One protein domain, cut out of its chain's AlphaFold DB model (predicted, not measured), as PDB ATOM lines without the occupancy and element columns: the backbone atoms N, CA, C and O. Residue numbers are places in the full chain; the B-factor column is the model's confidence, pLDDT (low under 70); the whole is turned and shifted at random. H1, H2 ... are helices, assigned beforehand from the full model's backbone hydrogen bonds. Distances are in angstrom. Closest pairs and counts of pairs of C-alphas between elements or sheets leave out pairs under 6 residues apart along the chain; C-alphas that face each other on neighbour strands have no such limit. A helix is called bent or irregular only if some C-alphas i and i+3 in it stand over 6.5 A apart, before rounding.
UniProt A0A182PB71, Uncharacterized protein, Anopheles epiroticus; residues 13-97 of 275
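AT A GLANCE: This is residues 13 to 97 of the 275 residues of an uncharacterized protein of Anopheles epiroticus (UniProt A0A182PB71). Two long helices, H1 and H2, lie nearly side by side and run opposite ways, with two shorter helices, H3 and H4, crossing over one side of the pair at steep tilts. The link at one end of the pair, residues 40 to 45, stands free. The printed part has 85 residues with four named helices, in the order H1, H2, H3, H4, and no named strand; its class is all helix. It is compact, with a radius of gyration of the C-alphas of 13.0 A, yet its outline is a rod of 46 by 20 by 17 A.

IN THESE COORDINATES: Find C-alpha 13 at (272.863, 160.656, 167.729); from there H1, residues 13 to 39, runs 40.0 A to C-alpha 39 at (256.550, 190.310, 146.394), with a kink of 30 degrees near residue 24. H1 is neither bent nor irregular, but only just: C-alphas 21 and 24 are 6.5 A apart. Next come H2, residues 46 to 63, 25.9 A long, and H3, residues 68 to 77. H4, residues 82 to 96, ends at C-alpha 96 at (281.017, 180.446, 152.379); it is irregular, with C-alphas 83 and 86 7.3 A apart.

HOW THE PARTS SIT: Start at H1: it is close to H2 but not clearly touching, the closest C-alphas, Ile 30 and Ile 56, being 7.7 A apart at a shallow tilt of 12 degrees. With residues 19 to 27 alone H1 touches H3, closest at the C-alphas of Val 23 and Thr 74, 4.8 A, at a steep tilt of 48 degrees. H4 touches H2 at a steep tilt of 50 degrees, closest at the C-alphas of Thr 53 and Leu 87, 5.9 A. H3 and H4 form a helical hairpin. Every O i to N i+4 pair is within hydrogen-bond range in H2 and H3, against 21 of 23 in H1 and 7 of 11 in H4.

THE WHOLE: The farthest C-alphas, Ser 13 and Pro 43, are 45.9 A apart. The printed part has no cut, and no link is long. Look for low pLDDT, under 70, at residues 13 to 16 and 41 to 45.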
ATOM      1  N   SER A  13     273.676 161.286 168.775       67.38
ATOM      2  CA  SER A  13     272.863 160.656 167.729       67.38
ATOM      3  C   SER A  13     271.503 161.346 167.575       67.38
ATOM      4  O   SER A  13     271.114 161.684 166.456       67.38
ATOM      5  N   MET A  14     270.809 161.637 168.681       59.72
ATOM      6  CA  MET A  14     269.539 162.373 168.651       59.72
ATOM      7  C   MET A  14     269.701 163.798 168.113       59.72
ATOM      8  O   MET A  14     268.879 164.249 167.320       59.72
ATOM      9  N   GLU A  15     270.773 164.499 168.488       67.12
ATOM     10  CA  GLU A  15     271.072 165.844 167.982       67.12
ATOM     11  C   GLU A  15     271.317 165.851 166.471       67.12
ATOM     12  O   GLU A  15     270.801 166.709 165.757       67.12
ATOM     13  N   ILE A  16     272.067 164.869 165.966       69.31
ATOM     14  CA  ILE A  16     272.321 164.717 164.531       69.31
ATOM     15  C   ILE A  16     271.007 164.446 163.786       69.31
ATOM     16  O   ILE A  16     270.723 165.124 162.800       69.31
ATOM     17  N   ARG A  17     270.168 163.524 164.282       73.00
ATOM     18  CA  ARG A  17     268.849 163.233 163.692       73.00
ATOM     19  C   ARG A  17     267.938 164.466 163.687       73.00
ATOM     20  O   ARG A  17     267.326 164.757 162.665       73.00
ATOM     21  N   SER A  18     267.897 165.218 164.789       73.12
ATOM     22  CA  SER A  18     267.125 166.465 164.898       73.12
ATOM     23  C   SER A  18     267.579 167.512 163.876       73.12
ATOM     24  O   SER A  18     266.759 168.085 163.161       73.12
ATOM     25  N   ASN A  19     268.891 167.690 163.698       81.81
ATOM     26  CA  ASN A  19     269.417 168.608 162.688       81.81
ATOM     27  C   ASN A  19     269.009 168.208 161.263       81.81
ATOM     28  O   ASN A  19     268.636 169.075 160.475       81.81
ATOM     29  N   TYR A  20     268.997 166.912 160.933       80.38
ATOM     30  CA  TYR A  20     268.513 166.444 159.628       80.38
ATOM     31  C   TYR A  20     267.023 166.705 159.395       80.38
ATOM     32  O   TYR A  20     266.637 166.942 158.249       80.38
ATOM     33  N   ILE A  21     266.204 166.682 160.450       83.88
ATOM     34  CA  ILE A  21     264.781 167.050 160.390       83.88
ATOM     35  C   ILE A  21     264.626 168.562 160.181       83.88
ATOM     36  O   ILE A  21     263.777 168.994 159.403       83.88
ATOM     37  N   ASN A  22     265.477 169.371 160.814       87.25
ATOM     38  CA  ASN A  22     265.426 170.829 160.702       87.25
ATOM     39  C   ASN A  22     265.849 171.341 159.317       87.25
ATOM     40  O   ASN A  22     265.317 172.348 158.861       87.25
ATOM     41  N   VAL A  23     266.766 170.654 158.626       91.06
ATOM     42  CA  VAL A  23     267.253 171.046 157.287       91.06
ATOM     43  C   VAL A  23     266.122 171.321 156.272       91.06
ATOM     44  O   VAL A  23     266.095 172.422 155.721       91.06
ATOM     45  N   PRO A  24     265.184 170.392 155.984       90.62
ATOM     46  CA  PRO A  24     264.088 170.664 155.051       90.62
ATOM     47  C   PRO A  24     263.138 171.767 155.540       90.62
ATOM     48  O   PRO A  24     262.764 172.622 154.742       90.62
ATOM     49  N   LEU A  25     262.801 171.796 156.834       91.62
ATOM     50  CA  LEU A  25     261.878 172.787 157.404       91.62
ATOM     51  C   LEU A  25     262.434 174.213 157.306       91.62
ATOM     52  O   LEU A  25     261.728 175.148 156.927       91.62
ATOM     53  N   LEU A  26     263.719 174.384 157.620       93.50
ATOM     54  CA  LEU A  26     264.391 175.675 157.523       93.50
ATOM     55  C   LEU A  26     264.558 176.119 156.075       93.50
ATOM     56  O   LEU A  26     264.422 177.307 155.796       93.50
ATOM     57  N   ALA A  27     264.799 175.185 155.152       93.62
ATOM     58  CA  ALA A  27     264.851 175.509 153.734       93.62
ATOM     59  C   ALA A  27     263.511 176.081 153.241       93.62
ATOM     60  O   ALA A  27     263.493 177.155 152.643       93.62
ATOM     61  N   GLU A  28     262.387 175.439 153.571       93.44
ATOM     62  CA  GLU A  28     261.045 175.923 153.210       93.44
ATOM     63  C   GLU A  28     260.719 177.288 153.835       93.44
ATOM     64  O   GLU A  28     260.134 178.162 153.185       93.44
ATOM     65  N   LEU A  29     261.126 177.508 155.088       92.56
ATOM     66  CA  LEU A  29     260.951 178.788 155.772       92.56
ATOM     67  C   LEU A  29     261.751 179.909 155.095       92.56
ATOM     68  O   LEU A  29     261.216 181.000 154.878       92.56
ATOM     69  N   ILE A  30     263.006 179.639 154.731       93.56
ATOM     70  CA  ILE A  30     263.857 180.585 154.003       93.56
ATOM     71  C   ILE A  30     263.259 180.878 152.621       93.56
ATOM     72  O   ILE A  30     263.146 182.044 152.253       93.56
ATOM     73  N   GLU A  31     262.799 179.863 151.883       92.06
ATOM     74  CA  GLU A  31     262.126 180.041 150.586       92.06
ATOM     75  C   GLU A  31     260.880 180.929 150.696       92.06
ATOM     76  O   GLU A  31     260.656 181.816 149.870       92.06
ATOM     77  N   ARG A  32     260.054 180.715 151.727       90.56
ATOM     78  CA  ARG A  32     258.868 181.540 151.972       90.56
ATOM     79  C   ARG A  32     259.248 182.984 152.286       90.56
ATOM     80  O   ARG A  32     258.623 183.888 151.740       90.56
ATOM     81  N   LYS A  33     260.276 183.208 153.110       90.31
ATOM     82  CA  LYS A  33     260.799 184.554 153.392       90.31
ATOM     83  C   LYS A  33     261.301 185.227 152.117       90.31
ATOM     84  O   LYS A  33     260.895 186.349 151.843       90.31
ATOM     85  N   CYS A  34     262.082 184.531 151.292       89.56
ATOM     86  CA  CYS A  34     262.566 185.068 150.018       89.56
ATOM     87  C   CYS A  34     261.418 185.532 149.109       89.56
ATOM     88  O   CYS A  34     261.483 186.630 148.567       89.56
ATOM     89  N   ARG A  35     260.349 184.733 148.980       88.81
ATOM     90  CA  ARG A  35     259.168 185.102 148.179       88.81
ATOM     91  C   ARG A  35     258.440 186.325 148.725       88.81
ATOM     92  O   ARG A  35     258.159 187.241 147.965       88.81
ATOM     93  N   LEU A  36     258.209 186.382 150.036       88.50
ATOM     94  CA  LEU A  36     257.553 187.533 150.667       88.50
ATOM     95  C   LEU A  36     258.332 188.834 150.436       88.50
ATOM     96  O   LEU A  36     257.737 189.871 150.163       88.50
ATOM     97  N   TRP A  37     259.662 188.775 150.515       85.94
ATOM     98  CA  TRP A  37     260.522 189.930 150.254       85.94
ATOM     99  C   TRP A  37     260.604 190.302 148.771       85.94
ATOM    100  O   TRP A  37     260.776 191.476 148.462       85.94
ATOM    101  N   ALA A  38     260.449 189.336 147.864       83.31
ATOM    102  CA  ALA A  38     260.353 189.595 146.432       83.31
ATOM    103  C   ALA A  38     259.009 190.226 146.025       83.31
ATOM    104  O   ALA A  38     258.975 191.071 145.135       83.31
ATOM    105  N   GLU A  39     257.910 189.821 146.667       82.06
ATOM    106  CA  GLU A  39     256.550 190.310 146.394       82.06
ATOM    107  C   GLU A  39     256.257 191.669 147.048       82.06
ATOM    108  O   GLU A  39     255.369 192.397 146.594       82.06
ATOM    109  N   ALA A  40     257.002 192.031 148.100       75.69
ATOM    110  CA  ALA A  40     256.905 193.315 148.786       75.69
ATOM    111  C   ALA A  40     257.311 194.470 147.847       75.69
ATOM    112  O   ALA A  40     258.432 194.962 147.866       75.69
ATOM    113  N   SER A  41     256.359 194.908 147.022       54.66
ATOM    114  CA  SER A  41     256.492 195.878 145.924       54.66
ATOM    115  C   SER A  41     256.612 197.343 146.384       54.66
ATOM    116  O   SER A  41     256.205 198.262 145.678       54.66
ATOM    117  N   PHE A  42     257.151 197.583 147.576       53.25
ATOM    118  CA  PHE A  42     257.383 198.918 148.139       53.25
ATOM    119  C   PHE A  42     258.888 199.149 148.269       53.25
ATOM    120  O   PHE A  42     259.623 198.166 148.301       53.25
ATOM    121  N   PRO A  43     259.390 200.398 148.352       60.25
ATOM    122  CA  PRO A  43     260.804 200.624 148.622       60.25
ATOM    123  C   PRO A  43     261.120 200.077 150.013       60.25
ATOM    124  O   PRO A  43     260.949 200.752 151.029       60.25
ATOM    125  N   THR A  44     261.518 198.810 150.075       60.69
ATOM    126  CA  THR A  44     261.857 198.157 151.324       60.69
ATOM    127  C   THR A  44     263.135 198.816 151.811       60.69
ATOM    128  O   THR A  44     264.131 198.833 151.083       60.69
ATOM    129  N   PRO A  45     263.134 199.421 153.011       66.19
ATOM    130  CA  PRO A  45     264.319 200.097 153.501       66.19
ATOM    131  C   PRO A  45     265.452 199.073 153.559       66.19
ATOM    132  O   PRO A  45     265.272 197.990 154.119       66.19
ATOM    133  N   ALA A  46     266.620 199.408 153.004       73.00
ATOM    134  CA  ALA A  46     267.784 198.514 152.961       73.00
ATOM    135  C   ALA A  46     268.124 197.919 154.347       73.00
ATOM    136  O   ALA A  46     268.547 196.771 154.461       73.00
ATOM    137  N   GLN A  47     267.831 198.669 155.414       79.88
ATOM    138  CA  GLN A  47     267.967 198.235 156.807       79.88
ATOM    139  C   GLN A  47     267.072 197.036 157.172       79.88
ATOM    140  O   GLN A  47     267.473 196.198 157.977       79.88
ATOM    141  N   GLY A  48     265.866 196.939 156.609       84.81
ATOM    142  CA  GLY A  48     264.945 195.827 156.848       84.81
ATOM    143  C   GLY A  48     265.460 194.523 156.246       84.81
ATOM    144  O   GLY A  48     265.514 193.508 156.936       84.81
ATOM    145  N   LEU A  49     265.927 194.577 154.995       86.56
ATOM    146  CA  LEU A  49     266.530 193.433 154.311       86.56
ATOM    147  C   LEU A  49     267.803 192.957 155.029       86.56
ATOM    148  O   LEU A  49     268.008 191.757 155.220       86.56
ATOM    149  N   GLN A  50     268.637 193.895 155.485       88.88
ATOM    150  CA  GLN A  50     269.843 193.577 156.248       88.88
ATOM    151  C   GLN A  50     269.516 192.896 157.586       88.88
ATOM    152  O   GLN A  50     270.133 191.889 157.926       88.88
ATOM    153  N   ARG A  51     268.528 193.404 158.337       90.62
ATOM    154  CA  ARG A  51     268.075 192.775 159.592       90.62
ATOM    155  C   ARG A  51     267.537 191.369 159.363       90.62
ATOM    156  O   ARG A  51     267.855 190.470 160.134       90.62
ATOM    157  N   GLU A  52     266.762 191.176 158.302       91.88
ATOM    158  CA  GLU A  52     266.236 189.861 157.946       91.88
ATOM    159  C   GLU A  52     267.364 188.880 157.597       91.88
ATOM    160  O   GLU A  52     267.392 187.755 158.094       91.88
ATOM    161  N   THR A  53     268.337 189.327 156.804       92.00
ATOM    162  CA  THR A  53     269.534 188.547 156.464       92.00
ATOM    163  C   THR A  53     270.271 188.100 157.729       92.00
ATOM    164  O   THR A  53     270.560 186.914 157.898       92.00
ATOM    165  N   LEU A  54     270.544 189.035 158.646       93.00
ATOM    166  CA  LEU A  54     271.214 188.741 159.915       93.00
ATOM    167  C   LEU A  54     270.397 187.774 160.773       93.00
ATOM    168  O   LEU A  54     270.956 186.818 161.303       93.00
ATOM    169  N   SER A  55     269.076 187.957 160.835       94.31
ATOM    170  CA  SER A  55     268.174 187.057 161.555       94.31
ATOM    171  C   SER A  55     268.245 185.622 161.021       94.31
ATOM    172  O   SER A  55     268.319 184.678 161.811       94.31
ATOM    173  N   ILE A  56     268.293 185.436 159.696       94.00
ATOM    174  CA  ILE A  56     268.471 184.114 159.075       94.00
ATOM    175  C   ILE A  56     269.832 183.522 159.453       94.00
ATOM    176  O   ILE A  56     269.901 182.367 159.875       94.00
ATOM    177  N   ILE A  57     270.909 184.303 159.339       92.75
ATOM    178  CA  ILE A  57     272.270 183.860 159.672       92.75
ATOM    179  C   ILE A  57     272.356 183.421 161.140       92.75
ATOM    180  O   ILE A  57     272.852 182.332 161.433       92.75
ATOM    181  N   GLU A  58     271.861 184.238 162.066       91.75
ATOM    182  CA  GLU A  58     271.857 183.946 163.501       91.75
ATOM    183  C   GLU A  58     270.996 182.725 163.829       91.75
ATOM    184  O   GLU A  58     271.437 181.853 164.577       91.75
ATOM    185  N   SER A  59     269.820 182.600 163.209       91.50
ATOM    186  CA  SER A  59     268.935 181.445 163.393       91.50
ATOM    187  C   SER A  59     269.599 180.148 162.933       91.50
ATOM    188  O   SER A  59     269.579 179.151 163.651       91.50
ATOM    189  N   LEU A  60     270.246 180.158 161.763       91.25
ATOM    190  CA  LEU A  60     270.976 179.000 161.242       91.25
ATOM    191  C   LEU A  60     272.154 178.620 162.147       91.25
ATOM    192  O   LEU A  60     272.360 177.438 162.430       91.25
ATOM    193  N   ARG A  61     272.899 179.611 162.649       90.00
ATOM    194  CA  ARG A  61     273.990 179.394 163.611       90.00
ATOM    195  C   ARG A  61     273.486 178.810 164.926       90.00
ATOM    196  O   ARG A  61     274.100 177.878 165.437       90.00
ATOM    197  N   LEU A  62     272.378 179.321 165.456       87.69
ATOM    198  CA  LEU A  62     271.816 178.891 166.733       87.69
ATOM    199  C   LEU A  62     271.225 177.484 166.641       87.69
ATOM    200  O   LEU A  62     271.585 176.619 167.440       87.69
ATOM    201  N   ILE A  63     270.377 177.227 165.642       89.12
ATOM    202  CA  ILE A  63     269.689 175.939 165.485       89.12
ATOM    203  C   ILE A  63     270.697 174.818 165.233       89.12
ATOM    204  O   ILE A  63     270.626 173.770 165.870       89.12
ATOM    205  N   PHE A  64     271.683 175.053 164.366       86.69
ATOM    206  CA  PHE A  64     272.710 174.055 164.069       86.69
ATOM    207  C   PHE A  64     273.938 174.140 164.978       86.69
ATOM    208  O   PHE A  64     274.912 173.427 164.738       86.69
ATOM    209  N   ARG A  65     273.925 174.989 166.017       85.06
ATOM    210  CA  ARG A  65     275.047 175.195 166.954       85.06
ATOM    211  C   ARG A  65     276.390 175.394 166.236       85.06
ATOM    212  O   ARG A  65     277.378 174.732 166.544       85.06
ATOM    213  N   ASN A  66     276.409 176.270 165.234       77.06
ATOM    214  CA  ASN A  66     277.560 176.568 164.372       77.06
ATOM    215  C   ASN A  66     278.117 175.380 163.560       77.06
ATOM    216  O   ASN A  66     279.237 175.449 163.047       77.06
ATOM    217  N   ARG A  67     277.345 174.300 163.374       82.25
ATOM    218  CA  ARG A  67     277.715 173.215 162.457       82.25
ATOM    219  C   ARG A  67     277.439 173.610 161.007       82.25
ATOM    220  O   ARG A  67     276.319 173.488 160.513       82.25
ATOM    221  N   ALA A  68     278.494 174.040 160.318       84.62
ATOM    222  CA  ALA A  68     278.441 174.519 158.936       84.62
ATOM    223  C   ALA A  68     277.884 173.488 157.939       84.62
ATOM    224  O   ALA A  68     277.224 173.872 156.980       84.62
ATOM    225  N   GLU A  69     278.083 172.193 158.186       87.69
ATOM    226  CA  GLU A  69     277.506 171.108 157.382       87.69
ATOM    227  C   GLU A  69     275.989 171.252 157.217       87.69
ATOM    228  O   GLU A  69     275.493 171.284 156.095       87.69
ATOM    229  N   PHE A  70     275.245 171.375 158.318       89.44
ATOM    230  CA  PHE A  70     273.783 171.428 158.261       89.44
ATOM    231  C   PHE A  70     273.280 172.755 157.697       89.44
ATOM    232  O   PHE A  70     272.269 172.781 156.995       89.44
ATOM    233  N   VAL A  71     274.022 173.840 157.929       91.06
ATOM    234  CA  VAL A  71     273.771 175.123 157.268       91.06
ATOM    235  C   VAL A  71     273.887 174.958 155.752       91.06
ATOM    236  O   VAL A  71     272.959 175.293 155.024       91.06
ATOM    237  N   GLN A  72     274.980 174.366 155.268       92.19
ATOM    238  CA  GLN A  72     275.212 174.124 153.843       92.19
ATOM    239  C   GLN A  72     274.149 173.193 153.248       92.19
ATOM    240  O   GLN A  72     273.601 173.499 152.195       92.19
ATOM    241  N   LEU A  73     273.786 172.104 153.937       92.69
ATOM    242  CA  LEU A  73     272.698 171.219 153.505       92.69
ATOM    243  C   LEU A  73     271.349 171.951 153.433       92.69
ATOM    244  O   LEU A  73     270.565 171.685 152.525       92.69
ATOM    245  N   THR A  74     271.089 172.888 154.348       94.38
ATOM    246  CA  THR A  74     269.896 173.749 154.303       94.38
ATOM    247  C   THR A  74     269.928 174.644 153.071       94.38
ATOM    248  O   THR A  74     268.978 174.637 152.293       94.38
ATOM    249  N   LEU A  75     271.043 175.338 152.824       93.25
ATOM    250  CA  LEU A  75     271.208 176.208 151.654       93.25
ATOM    251  C   LEU A  75     271.098 175.444 150.325       93.25
ATOM    252  O   LEU A  75     270.489 175.947 149.386       93.25
ATOM    253  N   LEU A  76     271.606 174.207 150.249       93.19
ATOM    254  CA  LEU A  76     271.439 173.346 149.071       93.19
ATOM    255  C   LEU A  76     269.976 172.989 148.789       93.19
ATOM    256  O   LEU A  76     269.619 172.750 147.636       93.19
ATOM    257  N   ARG A  77     269.137 172.916 149.827       92.31
ATOM    258  CA  ARG A  77     267.713 172.605 149.671       92.31
ATOM    259  C   ARG A  77     266.883 173.810 149.255       92.31
ATOM    260  O   ARG A  77     265.949 173.608 148.484       92.31
ATOM    261  N   VAL A  78     267.233 175.009 149.729       91.31
ATOM    262  CA  VAL A  78     266.527 176.258 149.408       91.31
ATOM    263  C   VAL A  78     266.471 176.437 147.898       91.31
ATOM    264  O   VAL A  78     267.513 176.588 147.260       91.31
ATOM    265  N   LYS A  79     265.268 176.462 147.322       85.81
ATOM    266  CA  LYS A  79     265.010 176.850 145.934       85.81
ATOM    267  C   LYS A  79     265.406 178.310 145.728       85.81
ATOM    268  O   LYS A  79     264.771 179.236 146.221       85.81
ATOM    269  N   SER A  80     266.502 178.495 145.013       75.50
ATOM    270  CA  SER A  80     267.084 179.773 144.653       75.50
ATOM    271  C   SER A  80     266.475 180.215 143.332       75.50
ATOM    272  O   SER A  80     266.666 179.559 142.311       75.50
ATOM    273  N   ASP A  81     265.732 181.311 143.391       77.62
ATOM    274  CA  ASP A  81     265.276 182.079 142.238       77.62
ATOM    275  C   ASP A  81     266.029 183.421 142.226       77.62
ATOM    276  O   ASP A  81     266.505 183.877 143.272       77.62
ATOM    277  N   ARG A  82     266.124 184.086 141.072       79.19
ATOM    278  CA  ARG A  82     266.780 185.400 140.925       79.19
ATOM    279  C   ARG A  82     266.211 186.435 141.898       79.19
ATOM    280  O   ARG A  82     266.934 187.285 142.408       79.19
ATOM    281  N   HIS A  83     264.919 186.323 142.197       81.69
ATOM    282  CA  HIS A  83     264.198 187.210 143.101       81.69
ATOM    283  C   HIS A  83     264.646 187.071 144.564       81.69
ATOM    284  O   HIS A  83     264.498 188.005 145.346       81.69
ATOM    285  N   ALA A  84     265.262 185.944 144.928       86.06
ATOM    286  CA  ALA A  84     265.812 185.709 146.258       86.06
ATOM    287  C   ALA A  84     267.232 186.279 146.440       86.06
ATOM    288  O   ALA A  84     267.766 186.220 147.547       86.06
ATOM    289  N   ARG A  85     267.861 186.814 145.378       89.31
ATOM    290  CA  ARG A  85     269.264 187.269 145.377       89.31
ATOM    291  C   ARG A  85     269.570 188.247 146.506       89.31
ATOM    292  O   ARG A  85     270.560 188.061 147.205       89.31
ATOM    293  N   SER A  86     268.724 189.258 146.687       88.62
ATOM    294  CA  SER A  86     268.929 190.341 147.655       88.62
ATOM    295  C   SER A  86     269.010 189.839 149.102       88.62
ATOM    296  O   SER A  86     269.770 190.388 149.893       88.62
ATOM    297  N   LEU A  87     268.276 188.772 149.430       90.38
ATOM    298  CA  LEU A  87     268.266 188.165 150.759       90.38
ATOM    299  C   LEU A  87     269.287 187.027 150.893       90.38
ATOM    300  O   LEU A  87     269.960 186.922 151.913       90.38
ATOM    301  N   LEU A  88     269.409 186.156 149.885       92.44
ATOM    302  CA  LEU A  88     270.229 184.945 149.980       92.44
ATOM    303  C   LEU A  88     271.704 185.161 149.679       92.44
ATOM    304  O   LEU A  88     272.522 184.462 150.272       92.44
ATOM    305  N   ALA A  89     272.074 186.072 148.775       91.94
ATOM    306  CA  ALA A  89     273.482 186.250 148.426       91.94
ATOM    307  C   ALA A  89     274.348 186.619 149.648       91.94
ATOM    308  O   ALA A  89     275.360 185.946 149.854       91.94
ATOM    309  N   PRO A  90     273.930 187.545 150.536       92.31
ATOM    310  CA  PRO A  90     274.692 187.832 151.750       92.31
ATOM    311  C   PRO A  90     274.676 186.676 152.769       92.31
ATOM    312  O   PRO A  90     275.614 186.523 153.548       92.31
ATOM    313  N   VAL A  91     273.637 185.826 152.770       93.50
ATOM    314  CA  VAL A  91     273.608 184.605 153.601       93.50
ATOM    315  C   VAL A  91     274.651 183.602 153.105       93.50
ATOM    316  O   VAL A  91     275.394 183.050 153.914       93.50
ATOM    317  N   TYR A  92     274.744 183.385 151.789       93.94
ATOM    318  CA  TYR A  92     275.792 182.553 151.194       93.94
ATOM    319  C   TYR A  92     277.182 183.103 151.514       93.94
ATOM    320  O   TYR A  92     278.033 182.352 151.990       93.94
ATOM    321  N   GLU A  93     277.392 184.406 151.339       92.38
ATOM    322  CA  GLU A  93     278.653 185.071 151.663       92.38
ATOM    323  C   GLU A  93     279.037 184.903 153.141       92.38
ATOM    324  O   GLU A  93     280.175 184.563 153.450       92.38
ATOM    325  N   ALA A  94     278.090 185.023 154.075       91.31
ATOM    326  CA  ALA A  94     278.364 184.876 155.505       91.31
ATOM    327  C   ALA A  94     278.796 183.458 155.938       91.31
ATOM    328  O   ALA A  94     279.386 183.302 157.013       91.31
ATOM    329  N   PHE A  95     278.471 182.423 155.152       89.88
ATOM    330  CA  PHE A  95     278.780 181.021 155.467       89.88
ATOM    331  C   PHE A  95     279.825 180.378 154.552       89.88
ATOM    332  O   PHE A  95     280.401 179.356 154.935       89.88
ATOM    333  N   LEU A  96     280.046 180.932 153.361       89.69
ATOM    334  CA  LEU A  96     281.017 180.446 152.379       89.69
ATOM    335  C   LEU A  96     282.170 181.424 152.153       89.69
ATOM    336  O   LEU A  96     283.202 181.015 151.636       89.69
ATOM    337  N   GLY A  97     281.999 182.700 152.497       82.56
ATOM    338  CA  GLY A  97     282.997 183.746 152.314       82.56
ATOM    339  C   GLY A  97     284.247 183.559 153.180       82.56
ATOM    340  O   GLY A  97     284.306 182.665 154.034       82.56
TER     341      GLY A  97